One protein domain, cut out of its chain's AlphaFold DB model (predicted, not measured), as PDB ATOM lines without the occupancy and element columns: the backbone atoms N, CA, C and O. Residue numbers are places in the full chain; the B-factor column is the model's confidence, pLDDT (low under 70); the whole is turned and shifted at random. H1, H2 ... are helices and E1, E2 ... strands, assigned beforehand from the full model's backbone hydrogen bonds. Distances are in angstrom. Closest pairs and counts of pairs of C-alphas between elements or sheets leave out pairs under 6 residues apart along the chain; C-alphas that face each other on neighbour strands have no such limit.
ATOM      1  N   VAL A   4     199.465 335.532 277.979       89.44
ATOM      2  CA  VAL A   4     200.471 336.576 278.181       89.44
ATOM      3  C   VAL A   4     201.801 335.975 278.611       89.44
ATOM      4  O   VAL A   4     202.837 336.322 278.052       89.44
ATOM      5  N   GLU A   5     201.790 335.070 279.588       92.75
ATOM      6  CA  GLU A   5     203.023 334.453 280.081       92.75
ATOM      7  C   GLU A   5     203.673 333.578 279.003       92.75
ATOM      8  O   GLU A   5     204.880 333.674 278.803       92.75
ATOM      9  N   LYS A   6     202.878 332.852 278.201       90.00
ATOM     10  CA  LYS A   6     203.388 332.143 277.014       90.00
ATOM     11  C   LYS A   6     204.038 333.084 276.000       90.00
ATOM     12  O   LYS A   6     205.092 332.768 275.460       90.00
ATOM     13  N   ALA A   7     203.422 334.235 275.735       87.44
ATOM     14  CA  ALA A   7     203.969 335.227 274.814       87.44
ATOM     15  C   ALA A   7     205.295 335.814 275.323       87.44
ATOM     16  O   ALA A   7     206.242 335.959 274.549       87.44
ATOM     17  N   LYS A   8     205.385 336.119 276.624       91.12
ATOM     18  CA  LYS A   8     206.631 336.574 277.259       91.12
ATOM     19  C   LYS A   8     207.730 335.530 277.135       91.12
ATOM     20  O   LYS A   8     208.836 335.864 276.717       91.12
ATOM     21  N   GLU A   9     207.408 334.286 277.472       93.19
ATOM     22  CA  GLU A   9     208.334 333.166 277.397       93.19
ATOM     23  C   GLU A   9     208.832 332.960 275.962       93.19
ATOM     24  O   GLU A   9     210.037 332.961 275.725       93.19
ATOM     25  N   ALA A  10     207.931 332.895 274.979       89.81
ATOM     26  CA  ALA A  10     208.289 332.709 273.576       89.81
ATOM     27  C   ALA A  10     209.159 333.855 273.026       89.81
ATOM     28  O   ALA A  10     210.159 333.603 272.350       89.81
ATOM     29  N   ALA A  11     208.822 335.113 273.338       89.31
ATOM     30  CA  ALA A  11     209.631 336.269 272.952       89.31
ATOM     31  C   ALA A  11     211.044 336.198 273.554       89.31
ATOM     32  O   ALA A  11     212.033 336.417 272.854       89.31
ATOM     33  N   ALA A  12     211.136 335.853 274.838       92.88
ATOM     34  CA  ALA A  12     212.389 335.752 275.567       92.88
ATOM     35  C   ALA A  12     213.290 334.618 275.059       92.88
ATOM     36  O   ALA A  12     214.473 334.846 274.797       92.88
ATOM     37  N   GLN A  13     212.736 333.420 274.862       92.31
ATOM     38  CA  GLN A  13     213.470 332.277 274.313       92.31
ATOM     39  C   GLN A  13     214.027 332.609 272.930       92.31
ATOM     40  O   GLN A  13     215.203 332.374 272.656       92.31
ATOM     41  N   ARG A  14     213.205 333.230 272.075       91.44
ATOM     42  CA  ARG A  14     213.608 333.596 270.717       91.44
ATOM     43  C   ARG A  14     214.682 334.677 270.690       91.44
ATOM     44  O   ARG A  14     215.579 334.597 269.856       91.44
ATOM     45  N   ALA A  15     214.615 335.653 271.594       89.88
ATOM     46  CA  ALA A  15     215.639 336.681 271.733       89.88
ATOM     47  C   ALA A  15     217.004 336.075 272.084       89.88
ATOM     48  O   ALA A  15     217.987 336.322 271.387       89.88
ATOM     49  N   VAL A  16     217.056 335.228 273.116       92.44
ATOM     50  CA  VAL A  16     218.296 334.545 273.514       92.44
ATOM     51  C   VAL A  16     218.800 333.652 272.386       92.44
ATOM     52  O   VAL A  16     219.967 333.731 272.018       92.44
ATOM     53  N   ASP A  17     217.915 332.854 271.790       90.19
ATOM     54  CA  ASP A  17     218.290 331.917 270.737       90.19
ATOM     55  C   ASP A  17     218.833 332.608 269.505       90.19
ATOM     56  O   ASP A  17     219.702 332.041 268.856       90.19
ATOM     57  N   ASN A  18     218.334 333.800 269.174       87.50
ATOM     58  CA  ASN A  18     218.744 334.539 267.990       87.50
ATOM     59  C   ASN A  18     220.036 335.331 268.185       87.50
ATOM     60  O   ASN A  18     220.858 335.328 267.268       87.50
ATOM     61  N   HIS A  19     220.208 335.965 269.346       87.25
ATOM     62  CA  HIS A  19     221.276 336.945 269.579       87.25
ATOM     63  C   HIS A  19     222.441 336.399 270.404       87.25
ATOM     64  O   HIS A  19     223.563 336.878 270.282       87.25
ATOM     65  N   ILE A  20     222.214 335.354 271.202       87.31
ATOM     66  CA  ILE A  20     223.246 334.717 272.021       87.31
ATOM     67  C   ILE A  20     223.558 333.353 271.397       87.31
ATOM     68  O   ILE A  20     223.167 332.302 271.900       87.31
ATOM     69  N   LYS A  21     224.237 333.372 270.243       73.25
ATOM     70  CA  LYS A  21     224.697 332.171 269.523       73.25
ATOM     71  C   LYS A  21     226.215 332.093 269.508       73.25
ATOM     72  O   LYS A  21     226.892 333.113 269.517       73.25
ATOM     73  N   HIS A  22     226.737 330.871 269.386       61.34
ATOM     74  CA  HIS A  22     228.155 330.625 269.102       61.34
ATOM     75  C   HIS A  22     229.109 331.344 270.068       61.34
ATOM     76  O   HIS A  22     230.124 331.900 269.651       61.34
ATOM     77  N   VAL A  23     228.814 331.293 271.373       62.03
ATOM     78  CA  VAL A  23     229.769 331.676 272.425       62.03
ATOM     79  C   VAL A  23     230.828 330.571 272.524       62.03
ATOM     80  O   VAL A  23     230.876 329.777 273.462       62.03
ATOM     81  N   THR A  24     231.609 330.423 271.458       51.94
ATOM     82  CA  THR A  24     232.660 329.420 271.329       51.94
ATOM     83  C   THR A  24     233.951 329.940 271.933       51.94
ATOM     84  O   THR A  24     234.386 331.055 271.666       51.94
ATOM     85  N   TYR A  25     234.541 329.074 272.750       45.94
ATOM     86  CA  TYR A  25     235.827 329.155 273.425       45.94
ATOM     87  C   TYR A  25     236.958 329.743 272.565       45.94
ATOM     88  O   TYR A  25     237.785 329.019 272.018       45.94
ATOM     89  N   THR A  26     237.092 331.061 272.541       43.50
ATOM     90  CA  THR A  26     238.422 331.668 272.501       43.50
ATOM     91  C   THR A  26     238.778 332.053 273.922       43.50
ATOM     92  O   THR A  26     238.020 332.754 274.585       43.50
ATOM     93  N   LEU A  27     239.927 331.573 274.401       46.53
ATOM     94  CA  LEU A  27     240.432 331.734 275.772       46.53
ATOM     95  C   LEU A  27     240.523 333.195 276.263       46.53
ATOM     96  O   LEU A  27     240.821 333.407 277.432       46.53
ATOM     97  N   GLN A  28     240.286 334.176 275.391       50.09
ATOM     98  CA  GLN A  28     240.568 335.587 275.630       50.09
ATOM     99  C   GLN A  28     239.330 336.494 275.700       50.09
ATOM    100  O   GLN A  28     239.436 337.553 276.303       50.09
ATOM    101  N   ASN A  29     238.161 336.095 275.173       62.88
ATOM    102  CA  ASN A  29     236.993 336.984 275.106       62.88
ATOM    103  C   ASN A  29     235.775 336.355 275.785       62.88
ATOM    104  O   ASN A  29     235.223 335.362 275.310       62.88
ATOM    105  N   ASN A  30     235.364 336.948 276.902       77.00
ATOM    106  CA  ASN A  30     234.132 336.606 277.597       77.00
ATOM    107  C   ASN A  30     232.962 337.304 276.884       77.00
ATOM    108  O   ASN A  30     233.086 338.473 276.523       77.00
ATOM    109  N   TYR A  31     231.846 336.612 276.647       90.31
ATOM    110  CA  TYR A  31     230.689 337.234 276.000       90.31
ATOM    111  C   TYR A  31     229.867 337.977 277.058       90.31
ATOM    112  O   TYR A  31     229.394 337.362 278.017       90.31
ATOM    113  N   ILE A  32     229.736 339.296 276.919       93.94
ATOM    114  CA  ILE A  32     229.134 340.155 277.944       93.94
ATOM    115  C   ILE A  32     227.692 340.491 277.568       93.94
ATOM    116  O   ILE A  32     227.425 341.022 276.485       93.94
ATOM    117  N   VAL A  33     226.769 340.198 278.484       96.38
ATOM    118  CA  VAL A  33     225.329 340.402 278.304       96.38
ATOM    119  C   VAL A  33     224.797 341.409 279.322       96.38
ATOM    120  O   VAL A  33     224.868 341.190 280.527       96.38
ATOM    121  N   GLY A  34     224.207 342.500 278.850       97.50
ATOM    122  CA  GLY A  34     223.410 343.403 279.675       97.50
ATOM    123  C   GLY A  34     222.061 342.772 280.005       97.50
ATOM    124  O   GLY A  34     221.333 342.365 279.099       97.50
ATOM    125  N   ILE A  35     221.712 342.692 281.286       97.94
ATOM    126  CA  ILE A  35     220.455 342.096 281.748       97.94
ATOM    127  C   ILE A  35     219.547 343.184 282.302       97.94
ATOM    128  O   ILE A  35     219.827 343.788 283.339       97.94
ATOM    129  N   GLY A  36     218.452 343.390 281.582       95.62
ATOM    130  CA  GLY A  36     217.359 344.286 281.900       95.62
ATOM    131  C   GLY A  36     216.530 343.869 283.111       95.62
ATOM    132  O   GLY A  36     216.882 342.977 283.883       95.62
ATOM    133  N   SER A  37     215.378 344.515 283.260       90.12
ATOM    134  CA  SER A  37     214.470 344.301 284.390       90.12
ATOM    135  C   SER A  37     213.037 344.016 283.941       90.12
ATOM    136  O   SER A  37     212.650 344.241 282.796       90.12
ATOM    137  N   GLY A  38     212.218 343.523 284.871       91.19
ATOM    138  CA  GLY A  38     210.795 343.283 284.637       91.19
ATOM    139  C   GLY A  38     210.426 341.837 284.297       91.19
ATOM    140  O   GLY A  38     211.265 340.966 284.079       91.19
ATOM    141  N   SER A  39     209.115 341.577 284.284       93.19
ATOM    142  CA  SER A  39     208.576 340.207 284.263       93.19
ATOM    143  C   SER A  39     208.922 339.402 283.009       93.19
ATOM    144  O   SER A  39     209.002 338.186 283.084       93.19
ATOM    145  N   THR A  40     209.140 340.057 281.866       93.94
ATOM    146  CA  THR A  40     209.489 339.360 280.618       93.94
ATOM    147  C   THR A  40     210.958 338.935 280.603       93.94
ATOM    148  O   THR A  40     211.282 337.860 280.107       93.94
ATOM    149  N   VAL A  41     211.847 339.739 281.199       96.38
ATOM    150  CA  VAL A  41     213.291 339.454 281.260       96.38
ATOM    151  C   VAL A  41     213.592 338.226 282.125       96.38
ATOM    152  O   VAL A  41     214.566 337.527 281.863       96.38
ATOM    153  N   VAL A  42     212.726 337.900 283.093       97.06
ATOM    154  CA  VAL A  42     212.821 336.671 283.905       97.06
ATOM    155  C   VAL A  42     212.960 335.430 283.023       97.06
ATOM    156  O   VAL A  42     213.918 334.676 283.185       97.06
ATOM    157  N   TYR A  43     212.085 335.285 282.026       97.19
ATOM    158  CA  TYR A  43     212.119 334.165 281.085       97.19
ATOM    159  C   TYR A  43     213.389 334.146 280.227       97.19
ATOM    160  O   TYR A  43     213.895 333.077 279.885       97.19
ATOM    161  N   ALA A  44     213.937 335.320 279.897       96.81
ATOM    162  CA  ALA A  44     215.165 335.414 279.109       96.81
ATOM    163  C   ALA A  44     216.366 334.920 279.922       96.81
ATOM    164  O   ALA A  44     217.172 334.150 279.410       96.81
ATOM    165  N   VAL A  45     216.457 335.303 281.199       97.62
ATOM    166  CA  VAL A  45     217.538 334.849 282.087       97.62
ATOM    167  C   VAL A  45     217.423 333.360 282.398       97.62
ATOM    168  O   VAL A  45     218.433 332.658 282.358       97.62
ATOM    169  N   GLU A  46     216.215 332.860 282.662       97.44
ATOM    170  CA  GLU A  46     215.960 331.431 282.883       97.44
ATOM    171  C   GLU A  46     216.430 330.587 281.694       97.44
ATOM    172  O   GLU A  46     217.187 329.623 281.847       97.44
ATOM    173  N   HIS A  47     216.034 330.987 280.486       96.81
ATOM    174  CA  HIS A  47     216.423 330.287 279.271       96.81
ATOM    175  C   HIS A  47     217.915 330.448 278.955       96.81
ATOM    176  O   HIS A  47     218.559 329.469 278.581       96.81
ATOM    177  N   LEU A  48     218.500 331.630 279.174       95.94
ATOM    178  CA  LEU A  48     219.942 331.854 279.038       95.94
ATOM    179  C   LEU A  48     220.743 330.931 279.960       95.94
ATOM    180  O   LEU A  48     221.671 330.268 279.503       95.94
ATOM    181  N   ALA A  49     220.371 330.839 281.237       96.25
ATOM    182  CA  ALA A  49     221.036 329.965 282.197       96.25
ATOM    183  C   ALA A  49     220.954 328.491 281.788       96.25
ATOM    184  O   ALA A  49     221.944 327.759 281.881       96.25
ATOM    185  N   ARG A  50     219.801 328.065 281.258       95.94
ATOM    186  CA  ARG A  50     219.643 326.727 280.683       95.94
ATOM    187  C   ARG A  50     220.612 326.498 279.519       95.94
ATOM    188  O   ARG A  50     221.333 325.504 279.537       95.94
ATOM    189  N   ARG A  51     220.700 327.428 278.560       92.62
ATOM    190  CA  ARG A  51     221.629 327.335 277.416       92.62
ATOM    191  C   ARG A  51     223.095 327.330 277.842       92.62
ATOM    192  O   ARG A  51     223.877 326.537 277.324       92.62
ATOM    193  N   VAL A  52     223.462 328.167 278.814       92.12
ATOM    194  CA  VAL A  52     224.812 328.204 279.397       92.12
ATOM    195  C   VAL A  52     225.177 326.845 279.985       92.12
ATOM    196  O   VAL A  52     226.264 326.339 279.717       92.12
ATOM    197  N   LYS A  53     224.260 326.218 280.728       91.94
ATOM    198  CA  LYS A  53     224.468 324.886 281.303       91.94
ATOM    199  C   LYS A  53     224.552 323.788 280.237       91.94
ATOM    200  O   LYS A  53     225.391 322.903 280.357       91.94
ATOM    201  N   GLU A  54     223.696 323.838 279.219       91.69
ATOM    202  CA  GLU A  54     223.647 322.845 278.135       91.69
ATOM    203  C   GLU A  54     224.888 322.885 277.236       91.69
ATOM    204  O   GLU A  54     225.367 321.838 276.803       91.69
ATOM    205  N   HIS A  55     225.419 324.078 276.961       87.31
ATOM    206  CA  HIS A  55     226.504 324.270 275.996       87.31
ATOM    207  C   HIS A  55     227.856 324.646 276.620       87.31
ATOM    208  O   HIS A  55     228.848 324.739 275.898       87.31
ATOM    209  N   GLY A  56     227.920 324.888 277.932       87.25
ATOM    210  CA  GLY A  56     229.145 325.306 278.621       87.25
ATOM    211  C   GLY A  56     229.628 326.707 278.227       87.25
ATOM    212  O   GLY A  56     230.831 326.958 278.193       87.25
ATOM    213  N   TRP A  57     228.714 327.618 277.879       88.06
ATOM    214  CA  TRP A  57     229.079 328.970 277.445       88.06
ATOM    215  C   TRP A  57     229.711 329.789 278.573       88.06
ATOM    216  O   TRP A  57     229.260 329.760 279.717       88.06
ATOM    217  N   LYS A  58     230.730 330.583 278.232       87.50
ATOM    218  CA  LYS A  58     231.334 331.562 279.143       87.50
ATOM    219  C   LYS A  58     230.706 332.931 278.904       87.50
ATOM    220  O   LYS A  58     231.047 333.618 277.942       87.50
ATOM    221  N   ILE A  59     229.744 333.274 279.755       91.06
ATOM    222  CA  ILE A  59     228.986 334.525 279.691       91.06
ATOM    223  C   ILE A  59     229.102 335.242 281.029       91.06
ATOM    224  O   ILE A  59     228.868 334.623 282.069       91.06
ATOM    225  N   SER A  60     229.393 336.541 280.985       93.88
ATOM    226  CA  SER A  60     229.247 337.434 282.135       93.88
ATOM    227  C   SER A  60     228.096 338.403 281.913       93.88
ATOM    228  O   SER A  60     227.878 338.895 280.807       93.88
ATOM    229  N   CYS A  61     227.352 338.675 282.977       97.00
ATOM    230  CA  CYS A  61     226.149 339.487 282.936       97.00
ATOM    231  C   CYS A  61     226.350 340.809 283.680       97.00
ATOM    232  O   CYS A  61     226.817 340.804 284.820       97.00
ATOM    233  N   VAL A  62     225.921 341.917 283.073       97.81
ATOM    234  CA  VAL A  62     225.885 343.243 283.705       97.81
ATOM    235  C   VAL A  62     224.427 343.618 284.004       97.81
ATOM    236  O   VAL A  62     223.637 343.766 283.069       97.81
ATOM    237  N   PRO A  63     224.019 343.759 285.276       97.69
ATOM    238  CA  PRO A  63     222.632 344.056 285.628       97.69
ATOM    239  C   PRO A  63     222.260 345.535 285.425       97.69
ATOM    240  O   PRO A  63     223.037 346.431 285.752       97.69
ATOM    241  N   THR A  64     221.021 345.807 285.001       96.00
ATOM    242  CA  THR A  64     220.451 347.173 284.976       96.00
ATOM    243  C   THR A  64     219.813 347.596 286.300       96.00
ATOM    244  O   THR A  64     219.460 348.758 286.476       96.00
ATOM    245  N   SER A  65     219.629 346.673 287.246       95.00
ATOM    246  CA  SER A  65     218.978 346.955 288.528       95.00
ATOM    247  C   SER A  65     219.324 345.929 289.605       95.00
ATOM    248  O   SER A  65     219.917 344.880 289.336       95.00
ATOM    249  N   PHE A  66     218.873 346.187 290.835       94.75
ATOM    250  CA  PHE A  66     218.911 345.195 291.910       94.75
ATOM    251  C   PHE A  66     218.091 343.938 291.571       94.75
ATOM    252  O   PHE A  66     218.532 342.825 291.845       94.75
ATOM    253  N   GLN A  67     216.932 344.089 290.920       94.19
ATOM    254  CA  GLN A  67     216.117 342.949 290.494       94.19
ATOM    255  C   GLN A  67     216.877 342.069 289.492       94.19
ATOM    256  O   GLN A  67     216.904 340.848 289.642       94.19
ATOM    257  N   ALA A  68     217.513 342.688 288.495       96.56
ATOM    258  CA  ALA A  68     218.318 341.989 287.496       96.56
ATOM    259  C   ALA A  68     219.500 341.257 288.146       96.56
ATOM    260  O   ALA A  68     219.748 340.087 287.859       96.56
ATOM    261  N   LYS A  69     220.185 341.921 289.086       97.56
ATOM    262  CA  LYS A  69     221.290 341.349 289.866       97.56
ATOM    263  C   LYS A  69     220.873 340.082 290.610       97.56
ATOM    264  O   LYS A  69     221.542 339.054 290.514       97.56
ATOM    265  N   GLU A  70     219.747 340.132 291.312       97.44
ATOM    266  CA  GLU A  70     219.221 338.981 292.046       97.44
ATOM    267  C   GLU A  70     218.792 337.846 291.114       97.44
ATOM    268  O   GLU A  70     219.012 336.673 291.417       97.44
ATOM    269  N   LEU A  71     218.233 338.186 289.954       97.12
ATOM    270  CA  LEU A  71     217.826 337.223 288.938       97.12
ATOM    271  C   LEU A  71     219.027 336.470 288.336       97.12
ATOM    272  O   LEU A  71     218.960 335.247 288.207       97.12
ATOM    273  N   ILE A  72     220.125 337.170 288.026       97.75
ATOM    274  CA  ILE A  72     221.402 336.575 287.580       97.75
ATOM    275  C   ILE A  72     221.937 335.630 288.662       97.75
ATOM    276  O   ILE A  72     222.221 334.461 288.388       97.75
ATOM    277  N   ARG A  73     222.020 336.118 289.908       97.31
ATOM    278  CA  ARG A  73     222.538 335.367 291.060       97.31
ATOM    279  C   ARG A  73     221.749 334.084 291.305       97.31
ATOM    280  O   ARG A  73     222.343 333.026 291.491       97.31
ATOM    281  N   LYS A  74     220.416 334.165 291.268       97.75
ATOM    282  CA  LYS A  74     219.511 333.022 291.458       97.75
ATOM    283  C   LYS A  74     219.747 331.906 290.435       97.75
ATOM    284  O   LYS A  74     219.579 330.740 290.776       97.75
ATOM    285  N   HIS A  75     220.142 332.252 289.212       97.38
ATOM    286  CA  HIS A  75     220.368 331.292 288.130       97.38
ATOM    287  C   HIS A  75     221.832 330.861 287.971       97.38
ATOM    288  O   HIS A  75     222.146 330.110 287.051       97.38
ATOM    289  N   GLY A  76     222.724 331.299 288.866       95.81
ATOM    290  CA  GLY A  76     224.133 330.903 288.851       95.81
ATOM    291  C   GLY A  76     224.914 331.423 287.641       95.81
ATOM    292  O   GLY A  76     225.912 330.817 287.259       95.81
ATOM    293  N   LEU A  77     224.463 332.520 287.025       95.44
ATOM    294  CA  LEU A  77     225.201 333.190 285.957       95.44
ATOM    295  C   LEU A  77     226.331 334.043 286.547       95.44
ATOM    296  O   LEU A  77     226.202 334.600 287.639       95.44
ATOM    297  N   VAL A  78     227.438 334.163 285.812       94.56
ATOM    298  CA  VAL A  78     228.561 335.016 286.219       94.56
ATOM    299  C   VAL A  78     228.144 336.477 286.086       94.56
ATOM    300  O   VAL A  78     227.517 336.866 285.102       94.56
ATOM    301  N   MET A  79     228.495 337.287 287.078       95.00
ATOM    302  CA  MET A  79     228.196 338.714 287.119       95.00
ATOM    303  C   MET A  79     229.484 339.526 286.946       95.00
ATOM    304  O   MET A  79     230.529 339.112 287.439       95.00
ATOM    305  N   THR A  80     229.390 340.666 286.267       95.19
ATOM    306  CA  THR A  80     230.441 341.692 286.125       95.19
ATOM    307  C   THR A  80     229.771 343.074 286.112       95.19
ATOM    308  O   THR A  80     228.555 343.180 286.319       95.19
ATOM    309  N   ASP A  81     230.536 344.132 285.877       95.19
ATOM    310  CA  ASP A  81     230.055 345.506 285.774       95.19
ATOM    311  C   ASP A  81     230.695 346.255 284.594       95.19
ATOM    312  O   ASP A  81     231.459 345.693 283.809       95.19
ATOM    313  N   LEU A  82     230.322 347.525 284.431       93.44
ATOM    314  CA  LEU A  82     230.830 348.375 283.354       93.44
ATOM    315  C   LEU A  82     232.264 348.868 283.583       93.44
ATOM    316  O   LEU A  82     232.874 349.348 282.629       93.44
ATOM    317  N   GLU A  83     232.796 348.789 284.805       92.50
ATOM    318  CA  GLU A  83     234.191 349.157 285.074       92.50
ATOM    319  C   GLU A  83     235.126 348.067 284.542       92.50
ATOM    320  O   GLU A  83     236.121 348.365 283.882       92.50
ATOM    321  N   GLU A  84     234.766 346.802 284.762       90.19
ATOM    322  CA  GLU A  84     235.489 345.644 284.230       90.19
ATOM    323  C   GLU A  84     235.184 345.386 282.746       90.19
ATOM    324  O   GLU A  84     236.065 344.973 281.988       90.19
ATOM    325  N   SER A  85     233.933 345.608 282.330       89.50
ATOM    326  CA  SER A  85     233.419 345.278 280.995       89.50
ATOM    327  C   SER A  85     232.668 346.469 280.372       89.50
ATOM    328  O   SER A  85     231.434 346.465 280.329       89.50
ATOM    329  N   PRO A  86     233.376 347.494 279.859       91.62
ATOM    330  CA  PRO A  86     232.752 348.723 279.355       91.62
ATOM    331  C   PRO A  86     231.985 348.543 278.035       91.62
ATOM    332  O   PRO A  86     231.099 349.339 277.728       91.62
ATOM    333  N   GLU A  87     232.309 347.507 277.253       91.38
ATOM    334  CA  GLU A  87     231.610 347.159 276.012       91.38
ATOM    335  C   GLU A  87     230.837 345.848 276.162       91.38
ATOM    336  O   GLU A  87     231.393 344.819 276.551       91.38
ATOM    337  N   LEU A  88     229.560 345.871 275.785       92.12
ATOM    338  CA  LEU A  88     228.670 344.718 275.845       92.12
ATOM    339  C   LEU A  88     228.421 344.167 274.442       92.12
ATOM    340  O   LEU A  88     228.268 344.915 273.473       92.12
ATOM    341  N   ASN A  89     228.320 342.845 274.321       92.25
ATOM    342  CA  ASN A  89     227.926 342.223 273.060       92.25
ATOM    343  C   ASN A  89     226.441 342.461 272.786       92.25
ATOM    344  O   ASN A  89     226.072 342.876 271.692       92.25
ATOM    345  N   VAL A  90     225.603 342.239 273.795       93.81
ATOM    346  CA  VAL A  90     224.154 342.403 273.688       93.81
ATOM    347  C   VAL A  90     223.572 342.849 275.021       93.81
ATOM    348  O   VAL A  90     224.054 342.441 276.073       93.81
ATOM    349  N   ALA A  91     222.521 343.660 275.001       95.25
ATOM    350  CA  ALA A  91     221.684 343.943 276.159       95.25
ATOM    351  C   ALA A  91     220.250 343.483 275.878       95.25
ATOM    352  O   ALA A  91     219.691 343.828 274.841       95.25
ATOM    353  N   ILE A  92     219.656 342.713 276.792       96.00
ATOM    354  CA  ILE A  92     218.266 342.246 276.702       96.00
ATOM    355  C   ILE A  92     217.437 342.963 277.761       96.00
ATOM    356  O   ILE A  92     217.762 342.881 278.944       96.00
ATOM    357  N   ASP A  93     216.349 343.620 277.371       94.56
ATOM    358  CA  ASP A  93     215.489 344.342 278.312       94.56
ATOM    359  C   ASP A  93     214.008 344.342 277.901       94.56
ATOM    360  O   ASP A  93     213.649 344.006 276.775       94.56
ATOM    361  N   GLY A  94     213.121 344.696 278.827       91.81
ATOM    362  CA  GLY A  94     211.697 344.875 278.560       91.81
ATOM    363  C   GLY A  94     211.341 346.291 278.098       91.81
ATOM    364  O   GLY A  94     212.149 347.218 278.167       91.81
ATOM    365  N   ALA A  95     210.085 346.476 277.695       89.81
ATOM    366  CA  ALA A  95     209.496 347.789 277.439       89.81
ATOM    367  C   ALA A  95     208.090 347.915 278.043       89.81
ATOM    368  O   ALA A  95     207.388 346.921 278.269       89.81
ATOM    369  N   ASP A  96     207.682 349.154 278.305       86.62
ATOM    370  CA  ASP A  96     206.351 349.493 278.800       86.62
ATOM    371  C   ASP A  96     205.362 349.731 277.656       86.62
ATOM    372  O   ASP A  96     204.238 349.233 277.731       86.62
ATOM    373  N   GLU A  97     205.807 350.406 276.594       86.94
ATOM    374  CA  GLU A  97     205.103 350.566 275.316       86.94
ATOM    375  C   GLU A  97     206.104 350.565 274.152       86.94
ATOM    376  O   GLU A  97     207.257 350.972 274.316       86.94
ATOM    377  N   ILE A  98     205.653 350.121 272.980       87.50
ATOM    378  CA  ILE A  98     206.428 350.008 271.743       87.50
ATOM    379  C   ILE A  98     205.544 350.490 270.596       87.50
ATOM    380  O   ILE A  98     204.478 349.922 270.377       87.50
ATOM    381  N   ASP A  99     205.971 351.505 269.846       85.31
ATOM    382  CA  ASP A  99     205.215 351.986 268.681       85.31
ATOM    383  C   ASP A  99     205.643 351.328 267.367       85.31
ATOM    384  O   ASP A  99     206.642 350.608 267.311       85.31
ATOM    385  N   ALA A 100     204.904 351.611 266.283       83.06
ATOM    386  CA  ALA A 100     205.174 351.178 264.903       83.06
ATOM    387  C   ALA A 100     206.644 351.364 264.465       83.06
ATOM    388  O   ALA A 100     207.189 350.514 263.757       83.06
ATOM    389  N   LYS A 101     207.279 352.451 264.918       80.50
ATOM    390  CA  LYS A 101     208.640 352.883 264.575       80.50
ATOM    391  C   LYS A 101     209.706 352.314 265.517       80.50
ATOM    392  O   LYS A 101     210.873 352.653 265.355       80.50
ATOM    393  N   LEU A 102     209.313 351.441 266.450       78.12
ATOM    394  CA  LEU A 102     210.129 350.912 267.546       78.12
ATOM    395  C   LEU A 102     210.601 351.943 268.566       78.12
ATOM    396  O   LEU A 102     211.563 351.708 269.298       78.12
ATOM    397  N   THR A 103     209.921 353.073 268.645       80.94
ATOM    398  CA  THR A 103     210.111 353.986 269.760       80.94
ATOM    399  C   THR A 103     209.551 353.321 271.011       80.94
ATOM    400  O   THR A 103     208.454 352.753 270.988       80.94
ATOM    401  N   LEU A 104     210.313 353.383 272.101       83.56
ATOM    402  CA  LEU A 104     209.981 352.711 273.350       83.56
ATOM    403  C   LEU A 104     209.601 353.728 274.420       83.56
ATOM    404  O   LEU A 104     210.259 354.760 274.584       83.56
ATOM    405  N   ILE A 105     208.621 353.365 275.243       83.88
ATOM    406  CA  ILE A 105     208.569 353.866 276.614       83.88
ATOM    407  C   ILE A 105     209.091 352.776 277.543       83.88
ATOM    408  O   ILE A 105     208.730 351.604 277.426       83.88
ATOM    409  N   LYS A 106     209.962 353.190 278.460       85.94
ATOM    410  CA  LYS A 106     210.540 352.382 279.533       85.94
ATOM    411  C   LYS A 106     210.489 353.172 280.839       85.94
ATOM    412  O   LYS A 106     210.192 354.367 280.850       85.94
ATOM    413  N   GLY A 107     210.848 352.515 281.937       80.25
ATOM    414  CA  GLY A 107     211.006 353.152 283.241       80.25
ATOM    415  C   GLY A 107     209.872 352.893 284.225       80.25
ATOM    416  O   GLY A 107     209.950 353.381 285.351       80.25
ATOM    417  N   GLY A 108     208.873 352.075 283.881       80.31
ATOM    418  CA  GLY A 108     207.837 351.628 284.817       80.31
ATOM    419  C   GLY A 108     208.394 350.906 286.052       80.31
ATOM    420  O   GLY A 108     207.748 350.888 287.096       80.31
ATOM    421  N   GLY A 109     209.612 350.357 285.957       79.75
ATOM    422  CA  GLY A 109     210.352 349.732 287.060       79.75
ATOM    423  C   GLY A 109     211.324 350.650 287.817       79.75
ATOM    424  O   GLY A 109     212.029 350.171 288.700       79.75
ATOM    425  N   GLY A 110     211.418 351.941 287.476       82.94
ATOM    426  CA  GLY A 110     212.257 352.913 288.195       82.94
ATOM    427  C   GLY A 110     213.773 352.819 287.958       82.94
ATOM    428  O   GLY A 110     214.527 353.500 288.644       82.94
ATOM    429  N   CYS A 111     214.233 352.018 286.990       87.56
ATOM    430  CA  CYS A 111     215.664 351.768 286.732       87.56
ATOM    431  C   CYS A 111     216.180 352.403 285.426       87.56
ATOM    432  O   CYS A 111     217.251 352.051 284.933       87.56
ATOM    433  N   LEU A 112     215.428 353.356 284.865       86.44
ATOM    434  CA  LEU A 112     215.602 353.841 283.491       86.44
ATOM    435  C   LEU A 112     217.012 354.356 283.171       86.44
ATOM    436  O   LEU A 112     217.519 354.129 282.074       86.44
ATOM    437  N   THR A 113     217.646 355.059 284.112       87.69
ATOM    438  CA  THR A 113     218.992 355.608 283.908       87.69
ATOM    439  C   THR A 113     219.996 354.497 283.617       87.69
ATOM    440  O   THR A 113     220.708 354.563 282.619       87.69
ATOM    441  N   GLN A 114     220.009 353.453 284.444       91.75
ATOM    442  CA  GLN A 114     220.937 352.339 284.288       91.75
ATOM    443  C   GLN A 114     220.587 351.489 283.062       91.75
ATOM    444  O   GLN A 114     221.484 351.094 282.326       91.75
ATOM    445  N   GLU A 115     219.294 351.270 282.791       90.50
ATOM    446  CA  GLU A 115     218.828 350.625 281.555       90.50
ATOM    447  C   GLU A 115     219.390 351.333 280.314       90.50
ATOM    448  O   GLU A 115     219.908 350.686 279.405       90.50
ATOM    449  N   LYS A 116     219.358 352.672 280.297       89.12
ATOM    450  CA  LYS A 116     219.863 353.474 279.179       89.12
ATOM    451  C   LYS A 116     221.385 353.429 279.051       89.12
ATOM    452  O   LYS A 116     221.878 353.343 277.931       89.12
ATOM    453  N   ILE A 117     222.117 353.480 280.167       92.75
ATOM    454  CA  ILE A 117     223.584 353.365 280.167       92.75
ATOM    455  C   ILE A 117     223.989 352.006 279.583       92.75
ATOM    456  O   ILE A 117     224.736 351.955 278.611       92.75
ATOM    457  N   ILE A 118     223.420 350.915 280.101       93.94
ATOM    458  CA  ILE A 118     223.710 349.550 279.642       93.94
ATOM    459  C   ILE A 118     223.354 349.366 278.167       93.94
ATOM    460  O   ILE A 118     224.159 348.824 277.412       93.94
ATOM    461  N   ALA A 119     222.192 349.862 277.734       90.69
ATOM    462  CA  ALA A 119     221.807 349.824 276.326       90.69
ATOM    463  C   ALA A 119     222.794 350.600 275.438       90.69
ATOM    464  O   ALA A 119     223.100 350.149 274.341       90.69
ATOM    465  N   SER A 120     223.329 351.734 275.907       90.31
ATOM    466  CA  SER A 120     224.309 352.524 275.146       90.31
ATOM    467  C   SER A 120     225.696 351.882 275.049       90.31
ATOM    468  O   SER A 120     226.419 352.159 274.096       90.31
ATOM    469  N   CYS A 121     226.053 351.012 275.997       92.50
ATOM    470  CA  CYS A 121     227.304 350.254 275.988       92.50
ATOM    471  C   CYS A 121     227.224 348.966 275.147       92.50
ATOM    472  O   CYS A 121     228.245 348.311 274.937       92.50
ATOM    473  N   ALA A 122     226.030 348.569 274.696       91.25
ATOM    474  CA  ALA A 122     225.813 347.320 273.978       91.25
ATOM    475  C   ALA A 122     225.880 347.491 272.456       91.25
ATOM    476  O   ALA A 122     225.280 348.402 271.886       91.25
ATOM    477  N   LYS A 123     226.570 346.558 271.787       90.31
ATOM    478  CA  LYS A 123     226.612 346.463 270.316       90.31
ATOM    479  C   LYS A 123     225.247 346.110 269.736       90.31
ATOM    480  O   LYS A 123     224.901 346.582 268.657       90.31
ATOM    481  N   GLU A 124     224.483 345.303 270.467       90.00
ATOM    482  CA  GLU A 124     223.105 344.964 270.146       90.00
ATOM    483  C   GLU A 124     222.177 345.257 271.328       90.00
ATOM    484  O   GLU A 124     222.462 344.868 272.459       90.00
ATOM    485  N   PHE A 125     221.038 345.902 271.082       90.94
ATOM    486  CA  PHE A 125     220.002 346.085 272.099       90.94
ATOM    487  C   PHE A 125     218.713 345.367 271.687       90.94
ATOM    488  O   PHE A 125     218.131 345.626 270.634       90.94
ATOM    489  N   VAL A 126     218.287 344.419 272.517       92.00
ATOM    490  CA  VAL A 126     217.206 343.481 272.230       92.00
ATOM    491  C   VAL A 126     216.075 343.681 273.228       92.00
ATOM    492  O   VAL A 126     216.238 343.504 274.433       92.00
ATOM    493  N   VAL A 127     214.896 344.018 272.719       91.56
ATOM    494  CA  VAL A 127     213.701 344.225 273.534       91.56
ATOM    495  C   VAL A 127     212.830 342.977 273.505       91.56
ATOM    496  O   VAL A 127     212.491 342.476 272.433       91.56
ATOM    497  N   VAL A 128     212.419 342.503 274.679       92.06
ATOM    498  CA  VAL A 128     211.487 341.381 274.844       92.06
ATOM    499  C   VAL A 128     210.166 341.865 275.434       92.06
ATOM    500  O   VAL A 128     210.119 342.465 276.510       92.06
ATOM    501  N   ALA A 129     209.063 341.607 274.733       89.00
ATOM    502  CA  ALA A 129     207.751 342.101 275.129       89.00
ATOM    503  C   ALA A 129     206.607 341.179 274.683       89.00
ATOM    504  O   ALA A 129     206.678 340.506 273.656       89.00
ATOM    505  N   ASP A 130     205.520 341.176 275.458       90.19
ATOM    506  CA  ASP A 130     204.264 340.552 275.043       90.19
ATOM    507  C   ASP A 130     203.451 341.492 274.144       90.19
ATOM    508  O   ASP A 130     203.625 342.711 274.188       90.19
ATOM    509  N   TYR A 131     202.539 340.931 273.349       86.25
ATOM    510  CA  TYR A 131     201.738 341.660 272.359       86.25
ATOM    511  C   TYR A 131     200.995 342.898 272.891       86.25
ATOM    512  O   TYR A 131     200.730 343.815 272.120       86.25
ATOM    513  N   ARG A 132     200.675 342.983 274.192       88.69
ATOM    514  CA  ARG A 132     199.970 344.146 274.772       88.69
ATOM    515  C   ARG A 132     200.848 345.391 274.872       88.69
ATOM    516  O   ARG A 132     200.348 346.460 275.205       88.69
ATOM    517  N   LYS A 133     202.156 345.245 274.661       87.75
ATOM    518  CA  LYS A 133     203.113 346.353 274.650       87.75
ATOM    519  C   LYS A 133     203.118 347.107 273.324       87.75
ATOM    520  O   LYS A 133     203.703 348.182 273.278       87.75
ATOM    521  N   ASP A 134     202.465 346.585 272.286       86.88
ATOM    522  CA  ASP A 134     202.278 347.303 271.025       86.88
ATOM    523  C   ASP A 134     201.288 348.461 271.211       86.88
ATOM    524  O   ASP A 134     200.157 348.264 271.660       86.88
ATOM    525  N   SER A 135     201.726 349.679 270.900       85.31
ATOM    526  CA  SER A 135     200.990 350.916 271.145       85.31
ATOM    527  C   SER A 135     200.887 351.738 269.865       85.31
ATOM    528  O   SER A 135     201.882 352.042 269.207       85.31
ATOM    529  N   SER A 136     199.668 352.142 269.507       85.44
ATOM    530  CA  SER A 136     199.435 353.027 268.358       85.44
ATOM    531  C   SER A 136     199.894 354.461 268.622       85.44
ATOM    532  O   SER A 136     200.233 355.192 267.693       85.44
ATOM    533  N   THR A 137     199.886 354.893 269.881       84.06
ATOM    534  CA  THR A 137     200.319 356.224 270.309       84.06
ATOM    535  C   THR A 137     200.968 356.100 271.672       84.06
ATOM    536  O   THR A 137     200.309 355.739 272.640       84.06
ATOM    537  N   LEU A 138     202.259 356.416 271.748       81.00
ATOM    538  CA  LEU A 138     203.017 356.283 272.984       81.00
ATOM    539  C   LEU A 138     202.438 357.140 274.120       81.00
ATOM    540  O   LEU A 138     202.139 358.319 273.937       81.00
ATOM    541  N   GLY A 139     202.335 356.548 275.310       76.88
ATOM    542  CA  GLY A 139     201.987 357.227 276.561       76.88
ATOM    543  C   GLY A 139     200.506 357.163 276.931       76.88
ATOM    544  O   GLY A 139     200.133 357.599 278.022       76.88
ATOM    545  N   VAL A 140     199.656 356.601 276.067       75.06
ATOM    546  CA  VAL A 140     198.210 356.490 276.320       75.06
ATOM    547  C   VAL A 140     197.879 355.430 277.369       75.06
ATOM    548  O   VAL A 140     196.966 355.630 278.168       75.06
ATOM    549  N   ASN A 141     198.645 354.337 277.441       70.00
ATOM    550  CA  ASN A 141     198.359 353.228 278.357       70.00
ATOM    551  C   ASN A 141     199.015 353.412 279.738       70.00
ATOM    552  O   ASN A 141     198.795 352.610 280.648       70.00
ATOM    553  N   LEU A 142     199.803 354.479 279.921       62.88
ATOM    554  CA  LEU A 142     200.616 354.720 281.119       62.88
ATOM    555  C   LEU A 142     200.015 355.718 282.116       62.88
ATOM    556  O   LEU A 142     200.526 355.832 283.235       62.88
ATOM    557  N   GLN A 143     198.913 356.390 281.762       50.88
ATOM    558  CA  GLN A 143     198.315 357.488 282.544       50.88
ATOM    559  C   GLN A 143     197.906 357.108 283.980       50.88
ATOM    560  O   GLN A 143     197.809 357.984 284.834       50.88
ATOM    561  N   SER A 144     197.713 355.821 284.286       51.00
ATOM    562  CA  SER A 144     197.375 355.352 285.639       51.00
ATOM    563  C   SER A 144     198.568 354.839 286.459       51.00
ATOM    564  O   SER A 144     198.413 354.607 287.658       51.00
ATOM    565  N   ARG A 145     199.753 354.645 285.856       52.66
ATOM    566  CA  ARG A 145     200.894 353.951 286.495       52.66
ATOM    567  C   ARG A 145     202.173 354.778 286.634       52.66
ATOM    568  O   ARG A 145     202.958 354.485 287.530       52.66
ATOM    569  N   MET A 146     202.390 355.807 285.814       54.72
ATOM    570  CA  MET A 146     203.598 356.646 285.873       54.72
ATOM    571  C   MET A 146     203.227 358.127 285.955       54.72
ATOM    572  O   MET A 146     202.559 358.650 285.072       54.72
ATOM    573  N   LYS A 147     203.704 358.824 286.997       45.62
ATOM    574  CA  LYS A 147     203.520 360.284 287.133       45.62
ATOM    575  C   LYS A 147     204.323 361.088 286.097       45.62
ATOM    576  O   LYS A 147     203.956 362.219 285.815       45.62
ATOM    577  N   PHE A 148     205.382 360.501 285.525       49.91
ATOM    578  CA  PHE A 148     206.219 361.100 284.480       49.91
ATOM    579  C   PHE A 148     206.727 360.011 283.515       49.91
ATOM    580  O   PHE A 148     207.746 359.379 283.801       49.91
ATOM    581  N   PRO A 149     206.029 359.728 282.399       50.56
ATOM    582  CA  PRO A 149     206.569 358.864 281.356       50.56
ATOM    583  C   PRO A 149     207.736 359.585 280.669       50.56
ATOM    584  O   PRO A 149     207.567 360.687 280.152       50.56
ATOM    585  N   LEU A 150     208.927 358.981 280.670       49.91
ATOM    586  CA  LEU A 150     210.055 359.494 279.897       49.91
ATOM    587  C   LEU A 150     210.180 358.663 278.619       49.91
ATOM    588  O   LEU A 150     210.503 357.476 278.673       49.91
ATOM    589  N   SER A 151     209.923 359.286 277.469       46.28
ATOM    590  CA  SER A 151     210.216 358.659 276.179       46.28
ATOM    591  C   SER A 151     211.717 358.459 276.048       46.28
ATOM    592  O   SER A 151     212.495 359.415 276.119       46.28
ATOM    593  N   VAL A 152     212.128 357.216 275.814       50.59
ATOM    594  CA  VAL A 152     213.482 356.931 275.355       50.59
ATOM    595  C   VAL A 152     213.408 356.758 273.849       50.59
ATOM    596  O   VAL A 152     213.064 355.697 273.339       50.59
ATOM    597  N   THR A 153     213.753 357.820 273.126       41.91
ATOM    598  CA  THR A 153     214.101 357.692 271.714       41.91
ATOM    599  C   THR A 153     215.432 356.956 271.651       41.91
ATOM    600  O   THR A 153     216.457 357.482 272.097       41.91
ATOM    601  N   THR A 154     215.432 355.729 271.133       46.12
ATOM    602  CA  THR A 154     216.666 355.069 270.704       46.12
ATOM    603  C   THR A 154     217.300 355.972 269.647       46.12
ATOM    604  O   THR A 154     216.687 356.268 268.624       46.12
ATOM    605  N   GLY A 155     218.478 356.522 269.951       35.31
ATOM    606  CA  GLY A 155     219.172 357.454 269.065       35.31
ATOM    607  C   GLY A 155     219.530 356.832 267.704       35.31
ATOM    608  O   GLY A 155     219.371 355.627 267.506       35.31
ATOM    609  N   PRO A 156     220.075 357.630 266.771       30.48
ATOM    610  CA  PRO A 156     220.272 357.263 265.363       30.48
ATOM    611  C   PRO A 156     221.232 356.088 265.092       30.48
ATOM    612  O   PRO A 156     221.407 355.707 263.941       30.48
ATOM    613  N   HIS A 157     221.836 355.496 266.125       28.31
ATOM    614  CA  HIS A 157     222.726 354.335 266.016       28.31
ATOM    615  C   HIS A 157     222.007 352.978 266.130       28.31
ATOM    616  O   HIS A 157     222.626 351.947 265.888       28.31
ATOM    617  N   PHE A 158     220.709 352.960 266.445       30.41
ATOM    618  CA  PHE A 158     219.916 351.737 266.601       30.41
ATOM    619  C   PHE A 158     218.837 351.663 265.508       30.41
ATOM    620  O   PHE A 158     217.688 352.030 265.739       30.41
ATOM    621  N   PHE A 159     219.190 351.223 264.294       25.06
ATOM    622  CA  PHE A 159     218.236 351.093 263.180       25.06
ATOM    623  C   PHE A 159     218.206 349.675 262.589       25.06
ATOM    624  O   PHE A 159     219.127 349.263 261.893       25.06
ATOM    625  N   ALA A 160     217.119 348.942 262.865       26.61
ATOM    626  CA  ALA A 160     216.177 348.344 261.903       26.61
ATOM    627  C   ALA A 160     215.270 347.345 262.644       26.61
ATOM    628  O   ALA A 160     215.750 346.422 263.293       26.61
ATOM    629  N   ALA A 161     213.956 347.550 262.547       33.94
ATOM    630  CA  ALA A 161     212.932 346.743 263.199       33.94
ATOM    631  C   ALA A 161     212.665 345.427 262.495       33.94
ATOM    632  O   ALA A 161     212.386 345.433 261.298       33.94
ATOM    633  N   CYS A 162     212.510 344.340 263.245       31.97
ATOM    634  CA  CYS A 162     211.744 343.206 262.748       31.97
ATOM    635  C   CYS A 162     210.751 342.739 263.814       31.97
ATOM    636  O   CYS A 162     211.111 341.986 264.709       31.97
ATOM    637  N   ARG A 163     209.477 343.149 263.687       47.06
ATOM    638  CA  ARG A 163     208.366 342.610 264.504       47.06
ATOM    639  C   ARG A 163     208.175 341.103 264.308       47.06
ATOM    640  O   ARG A 163     207.513 340.467 265.115       47.06
ATOM    641  N   ASN A 164     208.736 340.545 263.229       42.16
ATOM    642  CA  ASN A 164     208.557 339.155 262.840       42.16
ATOM    643  C   ASN A 164     209.879 338.515 262.369       42.16
ATOM    644  O   ASN A 164     210.054 338.144 261.220       42.16
ATOM    645  N   SER A 165     210.840 338.449 263.287       44.88
ATOM    646  CA  SER A 165     211.672 337.291 263.646       44.88
ATOM    647  C   SER A 165     212.434 336.428 262.598       44.88
ATOM    648  O   SER A 165     213.269 335.624 263.014       44.88
ATOM    649  N   ALA A 166     212.272 336.554 261.280       36.09
ATOM    650  CA  ALA A 166     212.973 335.680 260.323       36.09
ATOM    651  C   ALA A 166     214.210 336.306 259.653       36.09
ATOM    652  O   ALA A 166     215.088 335.565 259.220       36.09
ATOM    653  N   LEU A 167     214.303 337.634 259.539       35.81
ATOM    654  CA  LEU A 167     215.292 338.278 258.662       35.81
ATOM    655  C   LEU A 167     215.680 339.674 259.182       35.81
ATOM    656  O   LEU A 167     215.111 340.670 258.741       35.81
ATOM    657  N   CYS A 168     216.633 339.788 260.113       37.00
ATOM    658  CA  CYS A 168     217.294 341.082 260.338       37.00
ATOM    659  C   CYS A 168     218.690 340.936 260.971       37.00
ATOM    660  O   CYS A 168     218.790 340.339 262.039       37.00
ATOM    661  N   PRO A 169     219.754 341.471 260.343       35.50
ATOM    662  CA  PRO A 169     221.116 341.488 260.884       35.50
ATOM    663  C   PRO A 169     221.478 342.813 261.604       35.50
ATOM    664  O   PRO A 169     222.624 343.245 261.535       35.50
ATOM    665  N   SER A 170     220.521 343.512 262.231       42.75
ATOM    666  CA  SER A 170     220.719 344.860 262.802       42.75
ATOM    667  C   SER A 170     221.034 344.878 264.305       42.75
ATOM    668  O   SER A 170     220.619 344.007 265.064       42.75
ATOM    669  N   SER A 171     221.687 345.960 264.747       53.38
ATOM    670  CA  SER A 171     222.077 346.264 266.137       53.38
ATOM    671  C   SER A 171     220.915 346.485 267.120       53.38
ATOM    672  O   SER A 171     221.134 346.761 268.297       53.38
ATOM    673  N   PHE A 172     219.665 346.432 266.661       47.28
ATOM    674  CA  PHE A 172     218.488 346.602 267.508       47.28
ATOM    675  C   PHE A 172     217.378 345.666 267.057       47.28
ATOM    676  O   PHE A 172     217.027 345.651 265.881       47.28
ATOM    677  N   SER A 173     216.805 344.900 267.981       53.72
ATOM    678  CA  SER A 173     215.762 343.920 267.669       53.72
ATOM    679  C   SER A 173     214.654 343.940 268.715       53.72
ATOM    680  O   SER A 173     214.920 344.060 269.905       53.72
ATOM    681  N   ILE A 174     213.398 343.800 268.282       61.06
ATOM    682  CA  ILE A 174     212.245 343.668 269.182       61.06
ATOM    683  C   ILE A 174     211.563 342.334 268.924       61.06
ATOM    684  O   ILE A 174     211.113 342.064 267.814       61.06
ATOM    685  N   PHE A 175     211.422 341.541 269.978       54.81
ATOM    686  CA  PHE A 175     210.641 340.314 269.973       54.81
ATOM    687  C   PHE A 175     209.299 340.592 270.630       54.81
ATOM    688  O   PHE A 175     209.190 340.649 271.855       54.81
ATOM    689  N   LEU A 176     208.289 340.773 269.782       54.12
ATOM    690  CA  LEU A 176     206.893 340.846 270.177       54.12
ATOM    691  C   LEU A 176     206.223 339.535 269.759       54.12
ATOM    692  O   LEU A 176     206.152 339.235 268.568       54.12
ATOM    693  N   CYS A 177     205.768 338.735 270.721       46.34
ATOM    694  CA  CYS A 177     205.108 337.465 270.423       46.34
ATOM    695  C   CYS A 177     203.603 337.559 270.697       46.34
ATOM    696  O   CYS A 177     203.175 338.030 271.754       46.34
ATOM    697  N   THR A 178     202.794 337.108 269.741       48.81
ATOM    698  CA  THR A 178     201.370 336.831 269.945       48.81
ATOM    699  C   THR A 178     201.256 335.412 270.491       48.81
ATOM    700  O   THR A 178     201.920 334.521 269.978       48.81
TER     701      THR A 178
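This is residues 4 to 178 of the 180 residues of the protein "Ribose-5-phosphate isomerase" of Rhipicephalus microplus (UniProt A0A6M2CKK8). A strongly twisted sheet of five parallel strands, in the order E2 E1 E3 E5 E7, forms the core of three layers, with H1, H2 and H3 over one face and H4 over the other. A small antiparallel pair, E4 and E6, lies near the end of E3, and the longest axis runs between loops at Leu 27 and Ser 144. The printed part has 175 residues with four named helices and seven named strands, along the chain H1 E1 H2 E2 H3 E3 E4 H4 E5 E6 E7, of mixed class. It is compact, with a radius of gyration of the C-alphas of 15.2 A and spans of 48 by 33 by 32 A.

In the sheet, E3, residues 88 to 94, is the parallel neighbour of E1, residues 31 to 35, with N 34 and O 90 within hydrogen-bond range at 2.8 A. E3 also neighbours E5, residues 122 to 130, with N 91 and O 124 at 2.8 A. The edge strands are E2, residues 59 to 63, with N 62 and O 33 of E1 at 2.8 A, and E7, residues 172 to 177, with N 175 and O 127 of E5 at 2.8 A. H1, residues 4 to 19, is over E5 and E7 at a height over the sheet of 7.4 A. H4, residues 112 to 121, is on the opposite face from H1, over E1 and E3 at 8.8 A. H3, residues 66 to 74, is over E2 at 7.9 A. H2, residues 39 to 55, is on the sheet but only just over none of its strands, with 2 of its C-alphas falling on E3 and 2 on E5. E1, H2 and E2 form a strand-helix-strand unit, two parallel neighbour strands joined through a helix, with a right-handed crossover. H1 and H2 touch, the C-alphas of Ala 12 and Ala 44 being closest at 4.5 A, at a steep tilt of 45 degrees, the same way. H2, with residues 42 to 45 alone, only just touches H3, with 3 pairs of C-alphas within 8 A; the closest are Val 45 and Ile 72, 6.9 A. E4, residues 104 to 106, is antiparallel to E6, residues 150 to 152, with N 152 and O 104 at 3.3 A. Every O i to N i+4 pair is within hydrogen-bond range in H1, H3 and H4; in H2 11 of 13 are.

H1 begins at C-alpha 4 (200.471, 336.576, 278.181) and is 22.5 A long. H2 is 25.4 A, H4 14.4 A and H3 12.2 A long. E5 is 22.6 A, E3 17.2 A and E7 16.5 A long; E7 ends at C-alpha 177 (205.108, 337.465, 270.423).

The C-alphas of Leu 27 and Ser 144, the two farthest apart, are 50.1 A apart. The printed part has no cut. The links H1 to E1, H3 to E3, E5 to E6 and E6 to E7 are long. Residues 22 to 29 and 142 to 178 have pLDDT under 70.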